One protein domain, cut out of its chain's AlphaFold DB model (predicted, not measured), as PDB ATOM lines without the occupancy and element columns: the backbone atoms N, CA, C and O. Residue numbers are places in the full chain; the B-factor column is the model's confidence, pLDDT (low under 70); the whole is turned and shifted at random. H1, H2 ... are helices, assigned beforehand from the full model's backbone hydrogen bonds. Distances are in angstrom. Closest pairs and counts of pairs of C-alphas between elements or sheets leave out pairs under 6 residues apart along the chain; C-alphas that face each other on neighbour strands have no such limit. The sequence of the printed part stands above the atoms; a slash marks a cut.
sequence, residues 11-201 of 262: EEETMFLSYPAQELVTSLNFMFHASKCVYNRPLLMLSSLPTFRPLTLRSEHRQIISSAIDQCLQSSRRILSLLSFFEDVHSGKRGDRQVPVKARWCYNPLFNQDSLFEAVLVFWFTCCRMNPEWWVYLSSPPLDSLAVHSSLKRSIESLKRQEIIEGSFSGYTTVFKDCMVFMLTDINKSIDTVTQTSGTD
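What this domain is: This is residues 11 to 201 of the 262 residues of an uncharacterized protein of Rhizoclosmatium globosum (UniProt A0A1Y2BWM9). An up-and-down bundle of five helices is built from two helical hairpins, H2 with H3 and H7 with H8, and from H5, which runs between them. Short H1 and H4 lie at one end of the H2 and H3 hairpin, and short H6 lies near its other end. The printed part has 191 residues with eight named helices, H1 to H8 in chain order, and no named strand; the class is all helix. The whole is compact, with a radius of gyration of the C-alphas of 18.1 A and spans of 57 by 39 by 28 A.

How they stand to each other: H1, residues 11 to 18, is near H3, residues 59 to 90, the hub. H2, residues 22 to 46, and H3 form a hairpin: they touch at a shallow tilt of 28 degrees, opposite ways, with the C-alphas of Cys 37 and Cys 72 closest at 4.6 A. H4, residues 101 to 107, touches H3 at residues 86 to 90 alone, the closest C-alphas being those of His 90 and Arg 104, 4.7 A apart. H5, residues 109 to 128, touches H3 at a tilt of 38 degrees, only just steep, with the C-alphas of Ser 76 and Ala 119 closest at 4.2 A. H6, residues 132 to 137, is close to H3 but not clearly touching. H7, residues 146 to 166, and H8, residues 171 to 193, form a hairpin with a shallow tilt of 27 degrees, the C-alphas of Ile 156 and Val 181 closest at 6.7 A. H8 touches H5, the C-alphas of Trp 124 and Met 183 closest at 5.7 A, and is apart from H3. In H1, H3, H7 and H8 every O i to N i+4 pair is within hydrogen-bond range; in H2 19 of 21 are, in H5 13 of 16, in H4 0 of 3 with 3 of 4 O i to N i+3 pairs, and in H6 0 of 2 with 2 of 3.

Where its parts are: H1 begins at C-alpha 11, (229.950, 299.149, 227.526). H2 is 37.4 A long, with a kink of 39 degrees near residue 40. H3, 45.7 A, ends at C-alpha 90, (235.767, 282.715, 220.666). H5, 26.3 A, has a kink of 44 degrees near residue 116. H7 is 30.2 A long, and H8, 32.9 A, ends at C-alpha 193, (233.584, 269.841, 255.107).

The domain as a whole: The C-alphas farthest apart are those of Thr 56 and Lys 102, 57.3 A. The printed part has no cut; the link from H2 to H3 is long. Residues 164 to 172, of which 164 to 166 belong to H7, stand free. The mean pLDDT of the printed part is 89.2, and residues 145, 168 to 170 and 194 to 201 are under 70.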
ATOM      1  N   GLU A  11     228.960 298.152 227.932       94.81
ATOM      2  CA  GLU A  11     229.950 299.149 227.526       94.81
ATOM      3  C   GLU A  11     231.334 298.513 227.376       94.81
ATOM      4  O   GLU A  11     232.028 298.764 226.391       94.81
ATOM      5  N   GLU A  12     231.724 297.656 228.325       94.12
ATOM      6  CA  GLU A  12     232.983 296.914 228.258       94.12
ATOM      7  C   GLU A  12     233.003 295.943 227.081       94.12
ATOM      8  O   GLU A  12     233.980 295.911 226.340       94.12
ATOM      9  N   GLU A  13     231.918 295.201 226.859       94.50
ATOM     10  CA  GLU A  13     231.763 294.342 225.685       94.50
ATOM     11  C   GLU A  13     231.927 295.144 224.393       94.50
ATOM     12  O   GLU A  13     232.743 294.787 223.546       94.50
ATOM     13  N   THR A  14     231.210 296.260 224.256       93.75
ATOM     14  CA  THR A  14     231.291 297.111 223.059       93.75
ATOM     15  C   THR A  14     232.722 297.602 222.832       93.75
ATOM     16  O   THR A  14     233.222 297.590 221.706       93.75
ATOM     17  N   MET A  15     233.414 297.993 223.903       92.94
ATOM     18  CA  MET A  15     234.815 298.402 223.858       92.94
ATOM     19  C   MET A  15     235.743 297.249 223.446       92.94
ATOM     20  O   MET A  15     236.595 297.445 222.583       92.94
ATOM     21  N   PHE A  16     235.576 296.049 224.010       93.56
ATOM     22  CA  PHE A  16     236.404 294.889 223.668       93.56
ATOM     23  C   PHE A  16     236.219 294.454 222.214       93.56
ATOM     24  O   PHE A  16     237.201 294.160 221.538       93.56
ATOM     25  N   LEU A  17     234.979 294.452 221.722       93.12
ATOM     26  CA  LEU A  17     234.657 293.966 220.380       93.12
ATOM     27  C   LEU A  17     235.004 294.974 219.273       93.12
ATOM     28  O   LEU A  17     235.256 294.573 218.137       93.12
ATOM     29  N   SER A  18     235.047 296.271 219.591       91.62
ATOM     30  CA  SER A  18     235.356 297.334 218.621       91.62
ATOM     31  C   SER A  18     236.851 297.624 218.448       91.62
ATOM     32  O   SER A  18     237.229 298.305 217.492       91.62
ATOM     33  N   TYR A  19     237.718 297.125 219.334       88.50
ATOM     34  CA  TYR A  19     239.142 297.454 219.294       88.50
ATOM     35  C   TYR A  19     239.884 296.682 218.183       88.50
ATOM     36  O   TYR A  19     239.671 295.480 218.036       88.50
ATOM     37  N   PRO A  20     240.789 297.317 217.410       80.38
ATOM     38  CA  PRO A  20     241.473 296.663 216.289       80.38
ATOM     39  C   PRO A  20     242.578 295.672 216.710       80.38
ATOM     40  O   PRO A  20     242.876 294.750 215.959       80.38
ATOM     41  N   ALA A  21     243.169 295.823 217.902       84.56
ATOM     42  CA  ALA A  21     244.214 294.934 218.434       84.56
ATOM     43  C   ALA A  21     243.668 294.004 219.536       84.56
ATOM     44  O   ALA A  21     244.022 294.122 220.708       84.56
ATOM     45  N   GLN A  22     242.755 293.114 219.147       83.81
ATOM     46  CA  GLN A  22     241.931 292.309 220.062       83.81
ATOM     47  C   GLN A  22     242.768 291.392 220.965       83.81
ATOM     48  O   GLN A  22     242.578 291.398 222.177       83.81
ATOM     49  N   GLU A  23     243.753 290.695 220.393       85.81
ATOM     50  CA  GLU A  23     244.639 289.778 221.126       85.81
ATOM     51  C   GLU A  23     245.403 290.491 222.250       85.81
ATOM     52  O   GLU A  23     245.364 290.077 223.409       85.81
ATOM     53  N   LEU A  24     246.021 291.636 221.934       88.38
ATOM     54  CA  LEU A  24     246.776 292.421 222.906       88.38
ATOM     55  C   LEU A  24     245.875 292.939 224.032       88.38
ATOM     56  O   LEU A  24     246.266 292.903 225.196       88.38
ATOM     57  N   VAL A  25     244.666 293.408 223.708       88.94
ATOM     58  CA  VAL A  25     243.714 293.886 224.720       88.94
ATOM     59  C   VAL A  25     243.289 292.751 225.643       88.94
ATOM     60  O   VAL A  25     243.280 292.946 226.861       88.94
ATOM     61  N   THR A  26     242.979 291.575 225.097       89.69
ATOM     62  CA  THR A  26     242.642 290.390 225.890       89.69
ATOM     63  C   THR A  26     243.776 290.060 226.860       89.69
ATOM     64  O   THR A  26     243.549 290.057 228.073       89.69
ATOM     65  N   SER A  27     245.005 289.896 226.365       91.44
ATOM     66  CA  SER A  27     246.150 289.538 227.209       91.44
ATOM     67  C   SER A  27     246.514 290.609 228.235       91.44
ATOM     68  O   SER A  27     246.772 290.284 229.394       91.44
ATOM     69  N   LEU A  28     246.482 291.894 227.871       92.88
ATOM     70  CA  LEU A  28     246.764 292.984 228.811       92.88
ATOM     71  C   LEU A  28     245.762 293.027 229.966       92.88
ATOM     72  O   LEU A  28     246.163 293.266 231.103       92.88
ATOM     73  N   ASN A  29     244.475 292.777 229.706       94.19
ATOM     74  CA  ASN A  29     243.469 292.757 230.767       94.19
ATOM     75  C   ASN A  29     243.710 291.596 231.742       94.19
ATOM     76  O   ASN A  29     243.681 291.804 232.955       94.19
ATOM     77  N   PHE A  30     244.004 290.399 231.230       95.00
ATOM     78  CA  PHE A  30     244.356 289.253 232.066       95.00
ATOM     79  C   PHE A  30     245.619 289.512 232.893       95.00
ATOM     80  O   PHE A  30     245.568 289.428 234.122       95.00
ATOM     81  N   MET A  31     246.712 289.932 232.247       94.19
ATOM     82  CA  MET A  31     247.981 290.228 232.916       94.19
ATOM     83  C   MET A  31     247.846 291.327 233.968       94.19
ATOM     84  O   MET A  31     248.445 291.226 235.037       94.19
ATOM     85  N   PHE A  32     247.046 292.362 233.710       95.81
ATOM     86  CA  PHE A  32     246.802 293.429 234.677       95.81
ATOM     87  C   PHE A  32     246.162 292.896 235.965       95.81
ATOM     88  O   PHE A  32     246.611 293.224 237.066       95.81
ATOM     89  N   HIS A  33     245.138 292.049 235.847       96.50
ATOM     90  CA  HIS A  33     244.485 291.460 237.012       96.50
ATOM     91  C   HIS A  33     245.357 290.411 237.705       96.50
ATOM     92  O   HIS A  33     245.440 290.417 238.932       96.50
ATOM     93  N   ALA A  34     246.070 289.577 236.949       95.69
ATOM     94  CA  ALA A  34     247.020 288.625 237.514       95.69
ATOM     95  C   ALA A  34     248.135 289.344 238.289       95.69
ATOM     96  O   ALA A  34     248.445 288.975 239.418       95.69
ATOM     97  N   SER A  35     248.661 290.447 237.749       94.81
ATOM     98  CA  SER A  35     249.683 291.268 238.412       94.81
ATOM     99  C   SER A  35     249.188 291.853 239.734       94.81
ATOM    100  O   SER A  35     249.945 291.901 240.701       94.81
ATOM    101  N   LYS A  36     247.910 292.250 239.823       96.19
ATOM    102  CA  LYS A  36     247.307 292.681 241.096       96.19
ATOM    103  C   LYS A  36     247.259 291.555 242.125       96.19
ATOM    104  O   LYS A  36     247.539 291.818 243.296       96.19
ATOM    105  N   CYS A  37     246.922 290.336 241.702       96.25
ATOM    106  CA  CYS A  37     246.950 289.161 242.571       96.25
ATOM    107  C   CYS A  37     248.376 288.880 243.058       96.25
ATOM    108  O   CYS A  37     248.592 288.768 244.261       96.25
ATOM    109  N   VAL A  38     249.356 288.843 242.149       93.25
ATOM    110  CA  VAL A  38     250.776 288.617 242.468       93.25
ATOM    111  C   VAL A  38     251.292 289.672 243.450       93.25
ATOM    112  O   VAL A  38     251.881 289.322 244.470       93.25
ATOM    113  N   TYR A  39     251.019 290.955 243.189       94.12
ATOM    114  CA  TYR A  39     251.464 292.073 244.024       94.12
ATOM    115  C   TYR A  39     250.919 291.999 245.457       94.12
ATOM    116  O   TYR A  39     251.654 292.213 246.418       94.12
ATOM    117  N   ASN A  40     249.635 291.664 245.618       96.00
ATOM    118  CA  ASN A  40     248.979 291.593 246.926       96.00
ATOM    119  C   ASN A  40     249.136 290.223 247.619       96.00
ATOM    120  O   ASN A  40     248.793 290.085 248.797       96.00
ATOM    121  N   ARG A  41     249.670 289.203 246.930       93.19
ATOM    122  CA  ARG A  41     249.782 287.828 247.446       93.19
ATOM    123  C   ARG A  41     250.542 287.718 248.770       93.19
ATOM    124  O   ARG A  41     250.058 286.991 249.634       93.19
ATOM    125  N   PRO A  42     251.678 288.407 248.997       92.81
ATOM    126  CA  PRO A  42     252.378 288.297 250.276       92.81
ATOM    127  C   PRO A  42     251.498 288.710 251.463       92.81
ATOM    128  O   PRO A  42     251.494 288.037 252.488       92.81
ATOM    129  N   LEU A  43     250.689 289.765 251.304       95.62
ATOM    130  CA  LEU A  43     249.748 290.223 252.330       95.62
ATOM    131  C   LEU A  43     248.583 289.246 252.513       95.62
ATOM    132  O   LEU A  43     248.208 288.958 253.648       95.62
ATOM    133  N   LEU A  44     248.061 288.683 251.417       95.56
ATOM    134  CA  LEU A  44     247.105 287.575 251.473       95.56
ATOM    135  C   LEU A  44     247.685 286.407 252.286       95.56
ATOM    136  O   LEU A  44     246.990 285.861 253.132       95.56
ATOM    137  N   MET A  45     248.957 286.054 252.106       93.44
ATOM    138  CA  MET A  45     249.586 284.934 252.814       93.44
ATOM    139  C   MET A  45     249.773 285.165 254.313       93.44
ATOM    140  O   MET A  45     249.718 284.209 255.082       93.44
ATOM    141  N   LEU A  46     249.900 286.415 254.765       94.56
ATOM    142  CA  LEU A  46     249.919 286.713 256.201       94.56
ATOM    143  C   LEU A  46     248.634 286.246 256.894       94.56
ATOM    144  O   LEU A  46     248.676 285.857 258.056       94.56
ATOM    145  N   SER A  47     247.504 286.215 256.184       95.88
ATOM    146  CA  SER A  47     246.208 285.820 256.749       95.88
ATOM    147  C   SER A  47     246.109 284.343 257.167       95.88
ATOM    148  O   SER A  47     245.189 283.984 257.907       95.88
ATOM    149  N   SER A  48     247.040 283.481 256.736       93.75
ATOM    150  CA  SER A  48     247.119 282.091 257.206       93.75
ATOM    151  C   SER A  48     248.000 281.923 258.444       93.75
ATOM    152  O   SER A  48     247.982 280.861 259.058       93.75
ATOM    153  N   LEU A  49     248.791 282.934 258.820       92.25
ATOM    154  CA  LEU A  49     249.740 282.812 259.922       92.25
ATOM    155  C   LEU A  49     249.032 282.951 261.282       92.25
ATOM    156  O   LEU A  49     248.287 283.914 261.490       92.25
ATOM    157  N   PRO A  50     249.320 282.076 262.267       90.31
ATOM    158  CA  PRO A  50     248.709 282.152 263.597       90.31
ATOM    159  C   PRO A  50     248.947 283.479 264.331       90.31
ATOM    160  O   PRO A  50     248.131 283.886 265.156       90.31
ATOM    161  N   THR A  51     250.056 284.161 264.038       94.25
ATOM    162  CA  THR A  51     250.430 285.451 264.638       94.25
ATOM    163  C   THR A  51     249.668 286.642 264.047       94.25
ATOM    164  O   THR A  51     249.638 287.704 264.664       94.25
ATOM    165  N   PHE A  52     249.009 286.467 262.900       95.75
ATOM    166  CA  PHE A  52     248.268 287.501 262.173       95.75
ATOM    167  C   PHE A  52     246.751 287.267 262.239       95.75
ATOM    168  O   PHE A  52     246.030 287.428 261.253       95.75
ATOM    169  N   ARG A  53     246.229 286.898 263.416       96.62
ATOM    170  CA  ARG A  53     244.776 286.840 263.625       96.62
ATOM    171  C   ARG A  53     244.175 288.247 263.605       96.62
ATOM    172  O   ARG A  53     244.704 289.151 264.251       96.62
ATOM    173  N   PRO A  54     243.035 288.465 262.937       97.25
ATOM    174  CA  PRO A  54     242.506 289.813 262.758       97.25
ATOM    175  C   PRO A  54     242.104 290.487 264.084       97.25
ATOM    176  O   PRO A  54     242.180 291.714 264.194       97.25
ATOM    177  N   LEU A  55     241.727 289.709 265.105       96.75
ATOM    178  CA  LEU A  55     241.360 290.220 266.432       96.75
ATOM    179  C   LEU A  55     242.557 290.699 267.265       96.75
ATOM    180  O   LEU A  55     242.389 291.561 268.125       96.75
ATOM    181  N   THR A  56     243.759 290.169 267.025       96.88
ATOM    182  CA  THR A  56     244.978 290.568 267.752       96.88
ATOM    183  C   THR A  56     245.721 291.710 267.060       96.88
ATOM    184  O   THR A  56     246.561 292.372 267.671       96.88
ATOM    185  N   LEU A  57     245.412 291.965 265.787       97.38
ATOM    186  CA  LEU A  57     246.035 293.014 264.991       97.38
ATOM    187  C   LEU A  57     245.442 294.399 265.275       97.38
ATOM    188  O   LEU A  57     244.243 294.581 265.507       97.38
ATOM    189  N   ARG A  58     246.302 295.419 265.159       97.88
ATOM    190  CA  ARG A  58     245.874 296.823 265.108       97.88
ATOM    191  C   ARG A  58     244.968 297.045 263.897       97.88
ATOM    192  O   ARG A  58     245.165 296.427 262.851       97.88
ATOM    193  N   SER A  59     244.018 297.973 264.029       97.88
ATOM    194  CA  SER A  59     243.027 298.243 262.978       97.88
ATOM    195  C   SER A  59     243.657 298.606 261.633       97.88
ATOM    196  O   SER A  59     243.160 298.170 260.603       97.88
ATOM    197  N   GLU A  60     244.765 299.344 261.649       98.19
ATOM    198  CA  GLU A  60     245.502 299.733 260.446       98.19
ATOM    199  C   GLU A  60     246.068 298.518 259.695       98.19
ATOM    200  O   GLU A  60     245.739 298.303 258.533       98.19
ATOM    201  N   HIS A  61     246.846 297.659 260.365       97.94
ATOM    202  CA  HIS A  61     247.399 296.449 259.740       97.94
ATOM    203  C   HIS A  61     246.304 295.499 259.254       97.94
ATOM    204  O   HIS A  61     246.420 294.914 258.179       97.94
ATOM    205  N   ARG A  62     245.222 295.373 260.031       97.94
ATOM    206  CA  ARG A  62     244.059 294.586 259.628       97.94
ATOM    207  C   ARG A  62     243.444 295.122 258.337       97.94
ATOM    208  O   ARG A  62     243.169 294.328 257.450       97.94
ATOM    209  N   GLN A  63     243.278 296.440 258.216       98.12
ATOM    210  CA  GLN A  63     242.729 297.075 257.018       98.12
ATOM    211  C   GLN A  63     243.639 296.904 255.794       98.12
ATOM    212  O   GLN A  63     243.143 296.681 254.693       98.12
ATOM    213  N   ILE A  64     244.962 296.980 255.972       98.31
ATOM    214  CA  ILE A  64     245.932 296.738 254.892       98.31
ATOM    215  C   ILE A  64     245.789 295.303 254.369       98.31
ATOM    216  O   ILE A  64     245.656 295.097 253.163       98.31
ATOM    217  N   ILE A  65     245.776 294.313 255.269       98.06
ATOM    218  CA  ILE A  65     245.655 292.899 254.892       98.06
ATOM    219  C   ILE A  65     244.281 292.620 254.272       98.06
ATOM    220  O   ILE A  65     244.220 292.027 253.199       98.06
ATOM    221  N   SER A  66     243.181 293.086 254.877       98.00
ATOM    222  CA  SER A  66     241.837 292.857 254.332       98.00
ATOM    223  C   SER A  66     241.649 293.521 252.966       98.00
ATOM    224  O   SER A  66     241.103 292.900 252.059       98.00
ATOM    225  N   SER A  67     242.186 294.732 252.769       98.00
ATOM    226  CA  SER A  67     242.173 295.402 251.465       98.00
ATOM    227  C   SER A  67     242.961 294.624 250.410       98.00
ATOM    228  O   SER A  67     242.497 294.494 249.279       98.00
ATOM    229  N   ALA A  68     244.124 294.073 250.765       97.81
ATOM    230  CA  ALA A  68     244.909 293.242 249.856       97.81
ATOM    231  C   ALA A  68     244.161 291.951 249.471       97.81
ATOM    232  O   ALA A  68     244.136 291.588 248.294       97.81
ATOM    233  N   ILE A  69     243.495 291.298 250.434       97.56
ATOM    234  CA  ILE A  69     242.649 290.120 250.181       97.56
ATOM    235  C   ILE A  69     241.502 290.478 249.225       97.56
ATOM    236  O   ILE A  69     241.298 289.779 248.231       97.56
ATOM    237  N   ASP A  70     240.792 291.582 249.477       96.94
ATOM    238  CA  ASP A  70     239.702 292.052 248.616       96.94
ATOM    239  C   ASP A  70     240.193 292.356 247.192       96.94
ATOM    240  O   ASP A  70     239.549 291.968 246.217       96.94
ATOM    241  N   GLN A  71     241.358 292.994 247.041       97.00
ATOM    242  CA  GLN A  71     241.943 293.276 245.725       97.00
ATOM    243  C   GLN A  71     242.299 292.001 244.950       97.00
ATOM    244  O   GLN A  71     242.055 291.943 243.738       97.00
ATOM    245  N   CYS A  72     242.841 290.983 245.629       97.31
ATOM    246  CA  CYS A  72     243.072 289.663 245.043       97.31
ATOM    247  C   CYS A  72     241.749 289.032 244.596       97.31
ATOM    248  O   CYS A  72     241.611 288.670 243.431       97.31
ATOM    249  N   LEU A  73     240.747 288.956 245.479       96.38
ATOM    250  CA  LEU A  73     239.450 288.341 245.174       96.38
ATOM    251  C   LEU A  73     238.728 289.038 244.015       96.38
ATOM    252  O   LEU A  73     238.243 288.372 243.100       96.38
ATOM    253  N   GLN A  74     238.686 290.372 244.009       95.88
ATOM    254  CA  GLN A  74     238.077 291.146 242.925       95.88
ATOM    255  C   GLN A  74     238.801 290.928 241.592       95.88
ATOM    256  O   GLN A  74     238.154 290.780 240.555       95.88
ATOM    257  N   SER A  75     240.135 290.879 241.609       96.75
ATOM    258  CA  SER A  75     240.929 290.640 240.400       96.75
ATOM    259  C   SER A  75     240.736 289.218 239.871       96.75
ATOM    260  O   SER A  75     240.525 289.049 238.673       96.75
ATOM    261  N   SER A  76     240.692 288.214 240.749       96.62
ATOM    262  CA  SER A  76     240.419 286.820 240.381       96.62
ATOM    263  C   SER A  76     239.016 286.621 239.815       96.62
ATOM    264  O   SER A  76     238.854 285.960 238.791       96.62
ATOM    265  N   ARG A  77     237.992 287.244 240.413       95.75
ATOM    266  CA  ARG A  77     236.630 287.259 239.844       95.75
ATOM    267  C   ARG A  77     236.610 287.879 238.463       95.75
ATOM    268  O   ARG A  77     236.006 287.327 237.546       95.75
ATOM    269  N   ARG A  78     237.327 288.990 238.298       96.06
ATOM    270  CA  ARG A  78     237.408 289.664 237.011       96.06
ATOM    271  C   ARG A  78     238.104 288.813 235.954       96.06
ATOM    272  O   ARG A  78     237.625 288.774 234.827       96.06
ATOM    273  N   ILE A  79     239.158 288.081 236.309       96.44
ATOM    274  CA  ILE A  79     239.781 287.088 235.422       96.44
ATOM    275  C   ILE A  79     238.750 286.046 234.976       96.44
ATOM    276  O   ILE A  79     238.609 285.824 233.779       96.44
ATOM    277  N   LEU A  80     237.981 285.454 235.897       95.50
ATOM    278  CA  LEU A  80     236.955 284.459 235.544       95.50
ATOM    279  C   LEU A  80     235.840 285.039 234.660       95.50
ATOM    280  O   LEU A  80     235.385 284.390 233.719       95.50
ATOM    281  N   SER A  81     235.412 286.267 234.952       95.31
ATOM    282  CA  SER A  81     234.421 287.006 234.164       95.31
ATOM    283  C   SER A  81     234.898 287.227 232.726       95.31
ATOM    284  O   SER A  81     234.186 286.905 231.771       95.31
ATOM    285  N   LEU A  82     236.136 287.708 232.570       95.50
ATOM    286  CA  LEU A  82     236.776 287.906 231.271       95.50
ATOM    287  C   LEU A  82     236.972 286.583 230.533       95.50
ATOM    288  O   LEU A  82     236.713 286.522 229.337       95.50
ATOM    289  N   LEU A  83     237.374 285.520 231.234       95.00
ATOM    290  CA  LEU A  83     237.542 284.192 230.648       95.00
ATOM    291  C   LEU A  83     236.237 283.687 230.035       95.00
ATOM    292  O   LEU A  83     236.228 283.312 228.867       95.00
ATOM    293  N   SER A  84     235.132 283.751 230.785       93.94
ATOM    294  CA  SER A  84     233.821 283.341 230.272       93.94
ATOM    295  C   SER A  84     233.389 284.204 229.087       93.94
ATOM    296  O   SER A  84     232.886 283.673 228.102       93.94
ATOM    297  N   PHE A  85     233.590 285.524 229.161       95.31
ATOM    298  CA  PHE A  85     233.256 286.434 228.065       95.31
ATOM    299  C   PHE A  85     234.037 286.101 226.789       95.31
ATOM    300  O   PHE A  85     233.442 285.937 225.726       95.31
ATOM    301  N   PHE A  86     235.359 285.976 226.891       94.56
ATOM    302  CA  PHE A  86     236.216 285.708 225.744       94.56
ATOM    303  C   PHE A  86     236.028 284.290 225.192       94.56
ATOM    304  O   PHE A  86     236.038 284.122 223.977       94.56
ATOM    305  N   GLU A  87     235.736 283.294 226.034       93.19
ATOM    306  CA  GLU A  87     235.326 281.954 225.591       93.19
ATOM    307  C   GLU A  87     234.020 281.997 224.773       93.19
ATOM    308  O   GLU A  87     233.910 281.358 223.720       93.19
ATOM    309  N   ASP A  88     233.031 282.777 225.215       94.50
ATOM    310  CA  ASP A  88     231.765 282.932 224.495       94.50
ATOM    311  C   ASP A  88     231.954 283.652 223.149       94.50
ATOM    312  O   ASP A  88     231.331 283.266 222.157       94.50
ATOM    313  N   VAL A  89     232.840 284.650 223.077       94.50
ATOM    314  CA  VAL A  89     233.196 285.328 221.816       94.50
ATOM    315  C   VAL A  89     233.964 284.388 220.884       94.50
ATOM    316  O   VAL A  89     233.629 284.268 219.703       94.50
ATOM    317  N   HIS A  90     234.958 283.673 221.414       92.75
ATOM    318  CA  HIS A  90     235.767 282.715 220.666       92.75
ATOM    319  C   HIS A  90     234.903 281.606 220.045       92.75
ATOM    320  O   HIS A  90     235.027 281.300 218.859       92.75
ATOM    321  N   SER A  91     233.967 281.059 220.826       92.38
ATOM    322  CA  SER A  91     233.041 280.009 220.383       92.38
ATOM    323  C   SER A  91     231.882 280.509 219.510       92.38
ATOM    324  O   SER A  91     231.121 279.694 218.991       92.38
ATOM    325  N   GLY A  92     231.728 281.825 219.328       93.69
ATOM    326  CA  GLY A  92     230.621 282.418 218.573       93.69
ATOM    327  C   GLY A  92     229.290 282.492 219.322       93.69
ATOM    328  O   GLY A  92     228.293 282.937 218.769       93.69
ATOM    329  N   LYS A  93     229.232 282.104 220.598       94.12
ATOM    330  CA  LYS A  93     228.010 282.265 221.405       94.12
ATOM    331  C   LYS A  93     227.667 283.735 221.645       94.12
ATOM    332  O   LYS A  93     226.501 284.069 221.849       94.12
ATOM    333  N   ARG A  94     228.677 284.608 221.629       93.12
ATOM    334  CA  ARG A  94     228.558 286.054 221.848       93.12
ATOM    335  C   ARG A  94     229.302 286.824 220.761       93.12
ATOM    336  O   ARG A  94     230.274 286.334 220.199       93.12
ATOM    337  N   GLY A  95     228.828 288.025 220.425       86.94
ATOM    338  CA  GLY A  95     229.474 288.874 219.413       86.94
ATOM    339  C   GLY A  95     229.416 288.321 217.982       86.94
ATOM    340  O   GLY A  95     230.133 288.806 217.112       86.94
ATOM    341  N   ASP A  96     228.548 287.342 217.709       86.50
ATOM    342  CA  ASP A  96     228.523 286.561 216.464       86.50
ATOM    343  C   ASP A  96     228.372 287.433 215.197       86.50
ATOM    344  O   ASP A  96     228.948 287.145 214.149       86.50
ATOM    345  N   ARG A  97     227.647 288.556 215.321       88.06
ATOM    346  CA  ARG A  97     227.446 289.564 214.263       88.06
ATOM    347  C   ARG A  97     228.542 290.634 214.191       88.06
ATOM    348  O   ARG A  97     228.616 291.342 213.194       88.06
ATOM    349  N   GLN A  98     229.329 290.795 215.250       90.25
ATOM    350  CA  GLN A  98     230.298 291.885 215.413       90.25
ATOM    351  C   GLN A  98     231.733 291.417 215.140       90.25
ATOM    352  O   GLN A  98     232.540 292.190 214.631       90.25
ATOM    353  N   VAL A  99     232.041 290.145 215.418       92.25
ATOM    354  CA  VAL A  99     233.374 289.562 215.232       92.25
ATOM    355  C   VAL A  99     233.364 288.565 214.070       92.25
ATOM    356  O   VAL A  99     232.745 287.495 214.176       92.25
ATOM    357  N   PRO A 100     234.085 288.859 212.968       93.38
ATOM    358  CA  PRO A 100     234.274 287.910 211.877       93.38
ATOM    359  C   PRO A 100     234.848 286.585 212.387       93.38
ATOM    360  O   PRO A 100     235.753 286.585 213.216       93.38
ATOM    361  N   VAL A 101     234.390 285.451 211.848       93.19
ATOM    362  CA  VAL A 101     234.837 284.103 212.270       93.19
ATOM    363  C   VAL A 101     236.367 283.983 212.290       93.19
ATOM    364  O   VAL A 101     236.939 283.457 213.239       93.19
ATOM    365  N   LYS A 102     237.043 284.559 211.289       92.56
ATOM    366  CA  LYS A 102     238.510 284.562 211.175       92.56
ATOM    367  C   LYS A 102     239.239 285.390 212.239       92.56
ATOM    368  O   LYS A 102     240.447 285.254 212.334       92.56
ATOM    369  N   ALA A 103     238.554 286.248 212.991       91.75
ATOM    370  CA  ALA A 103     239.135 287.060 214.065       91.75
ATOM    371  C   ALA A 103     238.855 286.480 215.464       91.75
ATOM    372  O   ALA A 103     239.436 286.921 216.448       91.75
ATOM    373  N   ARG A 104     237.993 285.460 215.578       92.25
ATOM    374  CA  ARG A 104     237.601 284.884 216.879       92.25
ATOM    375  C   ARG A 104     238.742 284.194 217.616       92.25
ATOM    376  O   ARG A 104     238.701 284.094 218.838       92.25
ATOM    377  N   TRP A 105     239.766 283.731 216.903       90.69
ATOM    378  CA  TRP A 105     240.946 283.124 217.524       90.69
ATOM    379  C   TRP A 105     241.736 284.125 218.382       90.69
ATOM    380  O   TRP A 105     242.317 283.707 219.378       90.69
ATOM    381  N   CYS A 106     241.676 285.431 218.080       90.75
ATOM    382  CA  CYS A 106     242.311 286.488 218.879       90.75
ATOM    383  C   CYS A 106     241.728 286.596 220.297       90.75
ATOM    384  O   CYS A 106     242.348 287.175 221.182       90.75
ATOM    385  N   TYR A 107     240.527 286.054 220.508       91.62
ATOM    386  CA  TYR A 107     239.847 286.021 221.799       91.62
ATOM    387  C   TYR A 107     240.034 284.692 222.521       91.62
ATOM    388  O   TYR A 107     239.318 284.425 223.479       91.62
ATOM    389  N   ASN A 108     240.943 283.826 222.065       89.38
ATOM    390  CA  ASN A 108     241.159 282.551 222.724       89.38
ATOM    391  C   ASN A 108     241.673 282.789 224.164       89.38
ATOM    392  O   ASN A 108     242.801 283.259 224.345       89.38
ATOM    393  N   PRO A 109     240.884 282.456 225.205       82.06
ATOM    394  CA  PRO A 109     241.280 282.694 226.591       82.06
ATOM    395  C   PRO A 109     242.489 281.846 227.022       82.06
ATOM    396  O   PRO A 109     243.139 282.159 228.018       82.06
ATOM    397  N   LEU A 110     242.816 280.793 226.271       76.50
ATOM    398  CA  LEU A 110     243.847 279.814 226.611       76.50
ATOM    399  C   LEU A 110     245.271 280.359 226.484       76.50
ATOM    400  O   LEU A 110     246.176 279.805 227.097       76.50
ATOM    401  N   PHE A 111     245.474 281.484 225.796       84.31
ATOM    402  CA  PHE A 111     246.750 282.208 225.846       84.31
ATOM    403  C   PHE A 111     247.014 282.874 227.208       84.31
ATOM    404  O   PHE A 111     248.076 283.446 227.421       84.31
ATOM    405  N   ASN A 112     246.062 282.799 228.144       88.88
ATOM    406  CA  ASN A 112     246.125 283.448 229.452       88.88
ATOM    407  C   ASN A 112     246.024 282.436 230.608       88.88
ATOM    408  O   ASN A 112     245.485 282.751 231.672       88.88
ATOM    409  N   GLN A 113     246.545 281.218 230.406       89.50
ATOM    410  CA  GLN A 113     246.564 280.139 231.407       89.50
ATOM    411  C   GLN A 113     247.173 280.576 232.745       89.50
ATOM    412  O   GLN A 113     246.603 280.267 233.789       89.50
ATOM    413  N   ASP A 114     248.262 281.348 232.726       90.75
ATOM    414  CA  ASP A 114     248.902 281.834 233.954       90.75
ATOM    415  C   ASP A 114     247.956 282.735 234.762       90.75
ATOM    416  O   ASP A 114     247.884 282.649 235.984       90.75
ATOM    417  N   SER A 115     247.147 283.558 234.086       94.31
ATOM    418  CA  SER A 115     246.163 284.409 234.765       94.31
ATOM    419  C   SER A 115     245.027 283.588 235.373       94.31
ATOM    420  O   SER A 115     244.590 283.876 236.487       94.31
ATOM    421  N   LEU A 116     244.566 282.538 234.684       94.81
ATOM    422  CA  LEU A 116     243.587 281.609 235.252       94.81
ATOM    423  C   LEU A 116     244.158 280.881 236.476       94.81
ATOM    424  O   LEU A 116     243.475 280.789 237.494       94.81
ATOM    425  N   PHE A 117     245.406 280.419 236.402       93.94
ATOM    426  CA  PHE A 117     246.088 279.791 237.529       93.94
ATOM    427  C   PHE A 117     246.138 280.716 238.744       93.94
ATOM    428  O   PHE A 117     245.777 280.306 239.844       93.94
ATOM    429  N   GLU A 118     246.485 281.985 238.534       95.06
ATOM    430  CA  GLU A 118     246.474 282.996 239.589       95.06
ATOM    431  C   GLU A 118     245.093 283.195 240.214       95.06
ATOM    432  O   GLU A 118     244.958 283.263 241.441       95.06
ATOM    433  N   ALA A 119     244.044 283.234 239.392       96.06
ATOM    434  CA  ALA A 119     242.684 283.320 239.898       96.06
ATOM    435  C   ALA A 119     242.324 282.104 240.767       96.06
ATOM    436  O   ALA A 119     241.851 282.281 241.892       96.06
ATOM    437  N   VAL A 120     242.582 280.887 240.273       95.69
ATOM    438  CA  VAL A 120     242.310 279.629 240.992       95.69
ATOM    439  C   VAL A 120     243.086 279.569 242.310       95.69
ATOM    440  O   VAL A 120     242.502 279.226 243.336       95.69
ATOM    441  N   LEU A 121     244.360 279.966 242.308       94.81
ATOM    442  CA  LEU A 121     245.217 280.012 243.494       94.81
ATOM    443  C   LEU A 121     244.646 280.925 244.575       94.81
ATOM    444  O   LEU A 121     244.589 280.527 245.738       94.81
ATOM    445  N   VAL A 122     244.207 282.135 244.216       96.06
ATOM    446  CA  VAL A 122     243.604 283.075 245.174       96.06
ATOM    447  C   VAL A 122     242.345 282.481 245.806       96.06
ATOM    448  O   VAL A 122     242.193 282.543 247.028       96.06
ATOM    449  N   PHE A 123     241.452 281.881 245.011       96.19
ATOM    450  CA  PHE A 123     240.254 281.231 245.552       96.19
ATOM    451  C   PHE A 123     240.608 280.046 246.447       96.19
ATOM    452  O   PHE A 123     240.117 279.950 247.566       96.19
ATOM    453  N   TRP A 124     241.519 279.181 246.007       94.88
ATOM    454  CA  TRP A 124     241.975 278.052 246.810       94.88
ATOM    455  C   TRP A 124     242.585 278.500 248.133       94.88
ATOM    456  O   TRP A 124     242.208 278.002 249.190       94.88
ATOM    457  N   PHE A 125     243.474 279.490 248.110       94.31
ATOM    458  CA  PHE A 125     244.104 279.986 249.324       94.31
ATOM    459  C   PHE A 125     243.068 280.578 250.287       94.31
ATOM    460  O   PHE A 125     243.045 280.231 251.466       94.31
ATOM    461  N   THR A 126     242.180 281.443 249.795       94.88
ATOM    462  CA  THR A 126     241.165 282.102 250.635       94.88
ATOM    463  C   THR A 126     240.134 281.136 251.218       94.88
ATOM    464  O   THR A 126     239.629 281.385 252.314       94.88
ATOM    465  N   CYS A 127     239.838 280.033 250.529       93.06
ATOM    466  CA  CYS A 127     238.884 279.026 250.992       93.06
ATOM    467  C   CYS A 127     239.516 277.945 251.871       93.06
ATOM    468  O   CYS A 127     238.870 277.478 252.804       93.06
ATOM    469  N   CYS A 128     240.753 277.542 251.577       91.12
ATOM    470  CA  CYS A 128     241.364 276.345 252.162       91.12
ATOM    471  C   CYS A 128     242.517 276.649 253.129       91.12
ATOM    472  O   CYS A 128     242.890 275.782 253.920       91.12
ATOM    473  N   ARG A 129     243.147 277.829 253.046       90.81
ATOM    474  CA  ARG A 129     244.401 278.140 253.768       90.81
ATOM    475  C   ARG A 129     244.316 279.372 254.660       90.81
ATOM    476  O   ARG A 129     244.973 279.414 255.695       90.81
ATOM    477  N   MET A 130     243.533 280.370 254.273       93.88
ATOM    478  CA  MET A 130     243.310 281.573 255.070       93.88
ATOM    479  C   MET A 130     242.524 281.250 256.345       93.88
ATOM    480  O   MET A 130     241.581 280.461 256.313       93.88
ATOM    481  N   ASN A 131     242.872 281.893 257.464       93.81
ATOM    482  CA  ASN A 131     242.082 281.767 258.685       93.81
ATOM    483  C   ASN A 131     240.657 282.338 258.455       93.81
ATOM    484  O   ASN A 131     240.546 283.515 258.096       93.81
ATOM    485  N   PRO A 132     239.574 281.564 258.693       93.62
ATOM    486  CA  PRO A 132     238.196 282.008 258.456       93.62
ATOM    487  C   PRO A 132     237.776 283.268 259.227       93.62
ATOM    488  O   PRO A 132     236.865 283.969 258.792       93.62
ATOM    489  N   GLU A 133     238.452 283.612 260.332       95.75
ATOM    490  CA  GLU A 133     238.227 284.872 261.058       95.75
ATOM    491  C   GLU A 133     238.406 286.107 260.154       95.75
ATOM    492  O   GLU A 133     237.842 287.161 260.439       95.75
ATOM    493  N   TRP A 134     239.171 286.005 259.060       97.06
ATOM    494  CA  TRP A 134     239.341 287.100 258.104       97.06
ATOM    495  C   TRP A 134     238.088 287.391 257.275       97.06
ATOM    496  O   TRP A 134     237.929 288.527 256.830       97.06
ATOM    497  N   TRP A 135     237.178 286.426 257.092       95.00
ATOM    498  CA  TRP A 135     236.016 286.572 256.201       95.00
ATOM    499  C   TRP A 135     235.074 287.703 256.610       95.00
ATOM    500  O   TRP A 135     234.492 288.347 255.743       95.00
ATOM    501  N   VAL A 136     234.967 288.002 257.909       95.94
ATOM    502  CA  VAL A 136     234.097 289.081 258.414       95.94
ATOM    503  C   VAL A 136     234.607 290.487 258.072       95.94
ATOM    504  O   VAL A 136     233.876 291.457 258.240       95.94
ATOM    505  N   TYR A 137     235.857 290.606 257.615       97.06
ATOM    506  CA  TYR A 137     236.486 291.876 257.237       97.06
ATOM    507  C   TYR A 137     236.564 292.079 255.724       97.06
ATOM    508  O   TYR A 137     237.122 293.082 255.278       97.06
ATOM    509  N   LEU A 138     236.056 291.124 254.944       96.00
ATOM    510  CA  LEU A 138     236.054 291.200 253.491       96.00
ATOM    511  C   LEU A 138     234.801 291.916 253.010       96.00
ATOM    512  O   LEU A 138     233.715 291.741 253.561       96.00
ATOM    513  N   SER A 139     234.940 292.670 251.923       94.69
ATOM    514  CA  SER A 139     233.803 293.330 251.273       94.69
ATOM    515  C   SER A 139     232.816 292.318 250.679       94.69
ATOM    516  O   SER A 139     231.667 292.649 250.400       94.69
ATOM    517  N   SER A 140     233.277 291.086 250.447       90.38
ATOM    518  CA  SER A 140     232.479 289.983 249.913       90.38
ATOM    519  C   SER A 140     233.090 288.635 250.322       90.38
ATOM    520  O   SER A 140     234.316 288.497 250.283       90.38
ATOM    521  N   PRO A 141     232.279 287.623 250.671       88.44
ATOM    522  CA  PRO A 141     232.764 286.276 250.962       88.44
ATOM    523  C   PRO A 141     233.554 285.693 249.781       88.44
ATOM    524  O   PRO A 141     233.179 285.946 248.635       88.44
ATOM    525  N   PRO A 142     234.614 284.888 250.000       85.69
ATOM    526  CA  PRO A 142     235.435 284.351 248.911       85.69
ATOM    527  C   PRO A 142     234.624 283.590 247.850       85.69
ATOM    528  O   PRO A 142     234.778 283.840 246.652       85.69
ATOM    529  N   LEU A 143     233.682 282.753 248.298       80.62
ATOM    530  CA  LEU A 143     232.765 281.951 247.478       80.62
ATOM    531  C   LEU A 143     231.302 282.323 247.740       80.62
ATOM    532  O   LEU A 143     230.473 281.469 248.034       80.62
ATOM    533  N   ASP A 144     230.976 283.607 247.640       70.88
ATOM    534  CA  ASP A 144     229.610 284.082 247.909       70.88
ATOM    535  C   ASP A 144     228.573 283.636 246.859       70.88
ATOM    536  O   ASP A 144     227.368 283.767 247.050       70.88
ATOM    537  N   SER A 145     229.011 283.091 245.717       64.00
ATOM    538  CA  SER A 145     228.095 282.641 244.672       64.00
ATOM    539  C   SER A 145     228.456 281.265 244.124       64.00
ATOM    540  O   SER A 145     229.584 280.998 243.699       64.00
ATOM    541  N   LEU A 146     227.429 280.418 244.001       79.31
ATOM    542  CA  LEU A 146     227.453 279.233 243.135       79.31
ATOM    543  C   LEU A 146     227.944 279.579 241.718       79.31
ATOM    544  O   LEU A 146     228.479 278.716 241.025       79.31
ATOM    545  N   ALA A 147     227.791 280.839 241.293       86.06
ATOM    546  CA  ALA A 147     228.278 281.342 240.018       86.06
ATOM    547  C   ALA A 147     229.813 281.347 239.927       86.06
ATOM    548  O   ALA A 147     230.340 280.836 238.940       86.06
ATOM    549  N   VAL A 148     230.537 281.847 240.938       88.88
ATOM    550  CA  VAL A 148     232.016 281.833 240.951       88.88
ATOM    551  C   VAL A 148     232.534 280.399 240.919       88.88
ATOM    552  O   VAL A 148     233.394 280.069 240.104       88.88
ATOM    553  N   HIS A 149     231.957 279.522 241.741       90.88
ATOM    554  CA  HIS A 149     232.306 278.100 241.759       90.88
ATOM    555  C   HIS A 149     232.051 277.414 240.409       90.88
ATOM    556  O   HIS A 149     232.933 276.760 239.852       90.88
ATOM    557  N   SER A 150     230.869 277.638 239.831       92.00
ATOM    558  CA  SER A 150     230.517 277.122 238.505       92.00
ATOM    559  C   SER A 150     231.446 277.661 237.418       92.00
ATOM    560  O   SER A 150     231.779 276.932 236.483       92.00
ATOM    561  N   SER A 151     231.876 278.919 237.538       92.31
ATOM    562  CA  SER A 151     232.808 279.557 236.610       92.31
ATOM    563  C   SER A 151     234.205 278.942 236.705       92.31
ATOM    564  O   SER A 151     234.773 278.575 235.677       92.31
ATOM    565  N   LEU A 152     234.722 278.711 237.918       94.31
ATOM    566  CA  LEU A 152     235.984 277.993 238.141       94.31
ATOM    567  C   LEU A 152     235.946 276.596 237.518       94.31
ATOM    568  O   LEU A 152     236.826 276.233 236.738       94.31
ATOM    569  N   LYS A 153     234.886 275.832 237.813       94.81
ATOM    570  CA  LYS A 153     234.699 274.485 237.266       94.81
ATOM    571  C   LYS A 153     234.657 274.505 235.741       94.81
ATOM    572  O   LYS A 153     235.372 273.740 235.105       94.81
ATOM    573  N   ARG A 154     233.862 275.401 235.148       93.50
ATOM    574  CA  ARG A 154     233.773 275.558 233.689       93.50
ATOM    575  C   ARG A 154     235.131 275.888 233.071       93.50
ATOM    576  O   ARG A 154     235.499 275.263 232.084       93.50
ATOM    577  N   SER A 155     235.867 276.821 233.670       92.62
ATOM    578  CA  SER A 155     237.182 277.265 233.196       92.62
ATOM    579  C   SER A 155     238.185 276.109 233.162       92.62
ATOM    580  O   SER A 155     238.849 275.885 232.151       92.62
ATOM    581  N   ILE A 156     238.237 275.320 234.240       93.12
ATOM    582  CA  ILE A 156     239.122 274.154 234.345       93.12
ATOM    583  C   ILE A 156     238.707 273.045 233.368       93.12
ATOM    584  O   ILE A 156     239.564 272.443 232.726       93.12
ATOM    585  N   GLU A 157     237.408 272.787 233.195       93.06
ATOM    586  CA  GLU A 157     236.933 271.828 232.187       93.06
ATOM    587  C   GLU A 157     237.235 272.287 230.755       93.06
ATOM    588  O   GLU A 157     237.528 271.466 229.885       93.06
ATOM    589  N   SER A 158     237.211 273.595 230.487       89.75
ATOM    590  CA  SER A 158     237.623 274.121 229.184       89.75
ATOM    591  C   SER A 158     239.113 273.897 228.929       89.75
ATOM    592  O   SER A 158     239.478 273.410 227.860       89.75
ATOM    593  N   LEU A 159     239.958 274.113 229.941       89.56
ATOM    594  CA  LEU A 159     241.389 273.818 229.857       89.56
ATOM    595  C   LEU A 159     241.671 272.329 229.596       89.56
ATOM    596  O   LEU A 159     242.483 272.003 228.732       89.56
ATOM    597  N   LYS A 160     240.965 271.418 230.282       91.12
ATOM    598  CA  LYS A 160     241.079 269.966 230.041       91.12
ATOM    599  C   LYS A 160     240.718 269.587 228.608       91.12
ATOM    600  O   LYS A 160     241.411 268.788 227.987       91.12
ATOM    601  N   ARG A 161     239.625 270.145 228.075       89.44
ATOM    602  CA  ARG A 161     239.208 269.888 226.688       89.44
ATOM    603  C   ARG A 161     240.260 270.361 225.694       89.44
ATOM    604  O   ARG A 161     240.499 269.665 224.713       89.44
ATOM    605  N   GLN A 162     240.894 271.500 225.959       83.25
ATOM    606  CA  GLN A 162     241.927 272.017 225.076       83.25
ATOM    607  C   GLN A 162     243.161 271.122 225.031       83.25
ATOM    608  O   GLN A 162     243.644 270.832 223.944       83.25
ATOM    609  N   GLU A 163     243.633 270.637 226.179       85.88
ATOM    610  CA  GLU A 163     244.786 269.730 226.234       85.88
ATOM    611  C   GLU A 163     244.561 268.464 225.387       85.88
ATOM    612  O   GLU A 163     245.474 267.988 224.715       85.88
ATOM    613  N   ILE A 164     243.324 267.950 225.360       87.31
ATOM    614  CA  ILE A 164     242.948 266.810 224.511       87.31
ATOM    615  C   ILE A 164     243.035 267.171 223.019       87.31
ATOM    616  O   ILE A 164     243.457 266.341 222.217       87.31
ATOM    617  N   ILE A 165     242.623 268.387 222.640       83.69
ATOM    618  CA  ILE A 165     242.592 268.849 221.242       83.69
ATOM    619  C   ILE A 165     243.994 269.169 220.731       83.69
ATOM    620  O   ILE A 165     244.358 268.753 219.633       83.69
ATOM    621  N   GLU A 166     244.764 269.932 221.504       80.00
ATOM    622  CA  GLU A 166     246.107 270.358 221.117       80.00
ATOM    623  C   GLU A 166     247.098 269.197 221.184       80.00
ATOM    624  O   GLU A 166     248.099 269.236 220.481       80.00
ATOM    625  N   GLY A 167     246.795 268.149 221.959       76.00
ATOM    626  CA  GLY A 167     247.753 267.129 222.366       76.00
ATOM    627  C   GLY A 167     248.673 267.676 223.461       76.00
ATOM    628  O   GLY A 167     248.841 268.886 223.601       76.00
ATOM    629  N   SER A 168     249.302 266.803 224.248       69.44
ATOM    630  CA  SER A 168     250.215 267.186 225.343       69.44
ATOM    631  C   SER A 168     251.554 267.778 224.848       69.44
ATOM    632  O   SER A 168     252.623 267.365 225.290       69.44
ATOM    633  N   PHE A 169     251.524 268.725 223.906       56.22
ATOM    634  CA  PHE A 169     252.697 269.283 223.227       56.22
ATOM    635  C   PHE A 169     253.596 270.128 224.138       56.22
ATOM    636  O   PHE A 169     254.757 270.342 223.798       56.22
ATOM    637  N   SER A 170     253.116 270.572 225.307       62.91
ATOM    638  CA  SER A 170     253.971 271.178 226.331       62.91
ATOM    639  C   SER A 170     253.659 270.592 227.711       62.91
ATOM    640  O   SER A 170     252.540 270.692 228.211       62.91
ATOM    641  N   GLY A 171     254.659 269.979 228.354       70.44
ATOM    642  CA  GLY A 171     254.515 269.472 229.726       70.44
ATOM    643  C   GLY A 171     254.192 270.574 230.745       70.44
ATOM    644  O   GLY A 171     253.644 270.289 231.804       70.44
ATOM    645  N   TYR A 172     254.473 271.840 230.409       70.12
ATOM    646  CA  TYR A 172     254.148 273.001 231.237       70.12
ATOM    647  C   TYR A 172     252.632 273.160 231.421       70.12
ATOM    648  O   TYR A 172     252.158 273.229 232.552       70.12
ATOM    649  N   THR A 173     251.843 273.136 230.343       77.25
ATOM    650  CA  THR A 173     250.379 273.293 230.432       77.25
ATOM    651  C   THR A 173     249.723 272.185 231.261       77.25
ATOM    652  O   THR A 173     248.822 272.462 232.057       77.25
ATOM    653  N   THR A 174     250.208 270.944 231.137       82.06
ATOM    654  CA  THR A 174     249.709 269.796 231.910       82.06
ATOM    655  C   THR A 174     249.861 270.021 233.414       82.06
ATOM    656  O   THR A 174     248.907 269.814 234.160       82.06
ATOM    657  N   VAL A 175     251.007 270.547 233.850       82.38
ATOM    658  CA  VAL A 175     251.291 270.840 235.261       82.38
ATOM    659  C   VAL A 175     250.320 271.866 235.835       82.38
ATOM    660  O   VAL A 175     249.698 271.620 236.866       82.38
ATOM    661  N   PHE A 176     250.152 273.008 235.161       85.25
ATOM    662  CA  PHE A 176     249.252 274.067 235.627       85.25
ATOM    663  C   PHE A 176     247.814 273.574 235.732       85.25
ATOM    664  O   PHE A 176     247.120 273.851 236.713       85.25
ATOM    665  N   LYS A 177     247.375 272.807 234.733       89.56
ATOM    666  CA  LYS A 177     246.065 272.166 234.724       89.56
ATOM    667  C   LYS A 177     245.904 271.219 235.914       89.56
ATOM    668  O   LYS A 177     244.913 271.346 236.631       89.56
ATOM    669  N   ASP A 178     246.853 270.320 236.157       88.88
ATOM    670  CA  ASP A 178     246.779 269.364 237.268       88.88
ATOM    671  C   ASP A 178     246.749 270.082 238.626       88.88
ATOM    672  O   ASP A 178     245.892 269.783 239.464       88.88
ATOM    673  N   CYS A 179     247.580 271.116 238.808       89.25
ATOM    674  CA  CYS A 179     247.530 271.979 239.989       89.25
ATOM    675  C   CYS A 179     246.147 272.614 240.181       89.25
ATOM    676  O   CYS A 179     245.594 272.564 241.279       89.25
ATOM    677  N   MET A 180     245.572 273.209 239.132       93.19
ATOM    678  CA  MET A 180     244.264 273.867 239.216       93.19
ATOM    679  C   MET A 180     243.129 272.880 239.499       93.19
ATOM    680  O   MET A 180     242.236 273.181 240.291       93.19
ATOM    681  N   VAL A 181     243.161 271.691 238.888       93.50
ATOM    682  CA  VAL A 181     242.198 270.609 239.155       93.50
ATOM    683  C   VAL A 181     242.266 270.189 240.616       93.50
ATOM    684  O   VAL A 181     241.229 270.018 241.267       93.50
ATOM    685  N   PHE A 182     243.480 270.050 241.140       90.62
ATOM    686  CA  PHE A 182     243.665 269.716 242.534       90.62
ATOM    687  C   PHE A 182     243.129 270.831 243.449       90.62
ATOM    688  O   PHE A 182     242.312 270.567 244.330       90.62
ATOM    689  N   MET A 183     243.530 272.083 243.215       93.44
ATOM    690  CA  MET A 183     243.064 273.243 243.983       93.44
ATOM    691  C   MET A 183     241.535 273.331 244.012       93.44
ATOM    692  O   MET A 183     240.947 273.519 245.075       93.44
ATOM    693  N   LEU A 184     240.873 273.119 242.869       94.50
ATOM    694  CA  LEU A 184     239.412 273.071 242.793       94.50
ATOM    695  C   LEU A 184     238.827 271.915 243.615       94.50
ATOM    696  O   LEU A 184     237.783 272.071 244.244       94.50
ATOM    697  N   THR A 185     239.487 270.760 243.632       92.81
ATOM    698  CA  THR A 185     239.072 269.616 244.454       92.81
ATOM    699  C   THR A 185     239.156 269.939 245.947       92.81
ATOM    700  O   THR A 185     238.237 269.608 246.690       92.81
ATOM    701  N   ASP A 186     240.214 270.618 246.391       89.94
ATOM    702  CA  ASP A 186     240.392 271.048 247.786       89.94
ATOM    703  C   ASP A 186     239.356 272.109 248.193       89.94
ATOM    704  O   ASP A 186     238.786 272.054 249.286       89.94
ATOM    705  N   ILE A 187     239.026 273.024 247.271       92.44
ATOM    706  CA  ILE A 187     237.912 273.967 247.430       92.44
ATOM    707  C   ILE A 187     236.598 273.202 247.630       92.44
ATOM    708  O   ILE A 187     235.885 273.480 248.590       92.44
ATOM    709  N   ASN A 188     236.293 272.217 246.775       91.56
ATOM    710  CA  ASN A 188     235.074 271.405 246.897       91.56
ATOM    711  C   ASN A 188     235.010 270.701 248.252       91.56
ATOM    712  O   ASN A 188     234.011 270.812 248.950       91.56
ATOM    713  N   LYS A 189     236.110 270.061 248.666       88.31
ATOM    714  CA  LYS A 189     236.207 269.424 249.983       88.31
ATOM    715  C   LYS A 189     235.980 270.419 251.109       88.31
ATOM    716  O   LYS A 189     235.326 270.072 252.079       88.31
ATOM    717  N   SER A 190     236.499 271.638 251.006       85.69
ATOM    718  CA  SER A 190     236.324 272.664 252.040       85.69
ATOM    719  C   SER A 190     234.867 273.120 252.140       85.69
ATOM    720  O   SER A 190     234.353 273.267 253.245       85.69
ATOM    721  N   ILE A 191     234.180 273.260 251.000       84.38
ATOM    722  CA  ILE A 191     232.735 273.533 250.943       84.38
ATOM    723  C   ILE A 191     231.954 272.370 251.577       84.38
ATOM    724  O   ILE A 191     231.096 272.601 252.425       84.38
ATOM    725  N   ASP A 192     232.302 271.127 251.236       81.12
ATOM    726  CA  ASP A 192     231.640 269.923 251.747       81.12
ATOM    727  C   ASP A 192     231.985 269.634 253.221       81.12
ATOM    728  O   ASP A 192     231.191 269.037 253.946       81.12
ATOM    729  N   THR A 193     233.145 270.070 253.717       71.38
ATOM    730  CA  THR A 193     233.584 269.841 255.107       71.38
ATOM    731  C   THR A 193     232.888 270.773 256.090       71.38
ATOM    732  O   THR A 193     232.667 270.386 257.237       71.38
ATOM    733  N   VAL A 194     232.410 271.937 255.633       60.66
ATOM    734  CA  VAL A 194     231.387 272.704 256.369       60.66
ATOM    735  C   VAL A 194     230.138 271.838 256.629       60.66
ATOM    736  O   VAL A 194     229.393 272.102 257.570       60.66
ATOM    737  N   THR A 195     229.954 270.750 255.871       54.06
ATOM    738  CA  THR A 195     228.887 269.759 256.054       54.06
ATOM    739  C   THR A 195     229.307 268.378 256.596       54.06
ATOM    740  O   THR A 195     228.403 267.678 257.049       54.06
ATOM    741  N   GLN A 196     230.593 267.965 256.621       48.69
ATOM    742  CA  GLN A 196     231.067 266.687 257.223       48.69
ATOM    743  C   GLN A 196     232.613 266.491 257.212       48.69
ATOM    744  O   GLN A 196     233.258 266.670 256.188       48.69
ATOM    745  N   THR A 197     233.226 266.034 258.317       40.38
ATOM    746  CA  THR A 197     234.692 265.826 258.481       40.38
ATOM    747  C   THR A 197     235.171 264.375 258.276       40.38
ATOM    748  O   THR A 197     234.775 263.508 259.053       40.38
ATOM    749  N   SER A 198     236.091 264.103 257.330       42.03
ATOM    750  CA  SER A 198     237.088 262.992 257.382       42.03
ATOM    751  C   SER A 198     238.131 263.067 256.238       42.03
ATOM    752  O   SER A 198     237.809 263.500 255.135       42.03
ATOM    753  N   GLY A 199     239.396 262.701 256.509       42.03
ATOM    754  CA  GLY A 199     240.565 262.931 255.632       42.03
ATOM    755  C   GLY A 199     241.136 261.689 254.923       42.03
ATOM    756  O   GLY A 199     240.861 260.557 255.311       42.03
ATOM    757  N   THR A 200     241.946 261.918 253.880       38.31
ATOM    758  CA  THR A 200     242.647 260.910 253.049       38.31
ATOM    759  C   THR A 200     244.066 261.388 252.703       38.31
ATOM    760  O   THR A 200     244.253 262.585 252.483       38.31
ATOM    761  N   ASP A 201     245.028 260.458 252.636       37.06
ATOM    762  CA  ASP A 201     246.480 260.672 252.429       37.06
ATOM    763  C   ASP A 201     246.917 260.219 251.009       37.06
ATOM    764  O   ASP A 201     246.349 259.255 250.491       37.06
TER     765      ASP A 201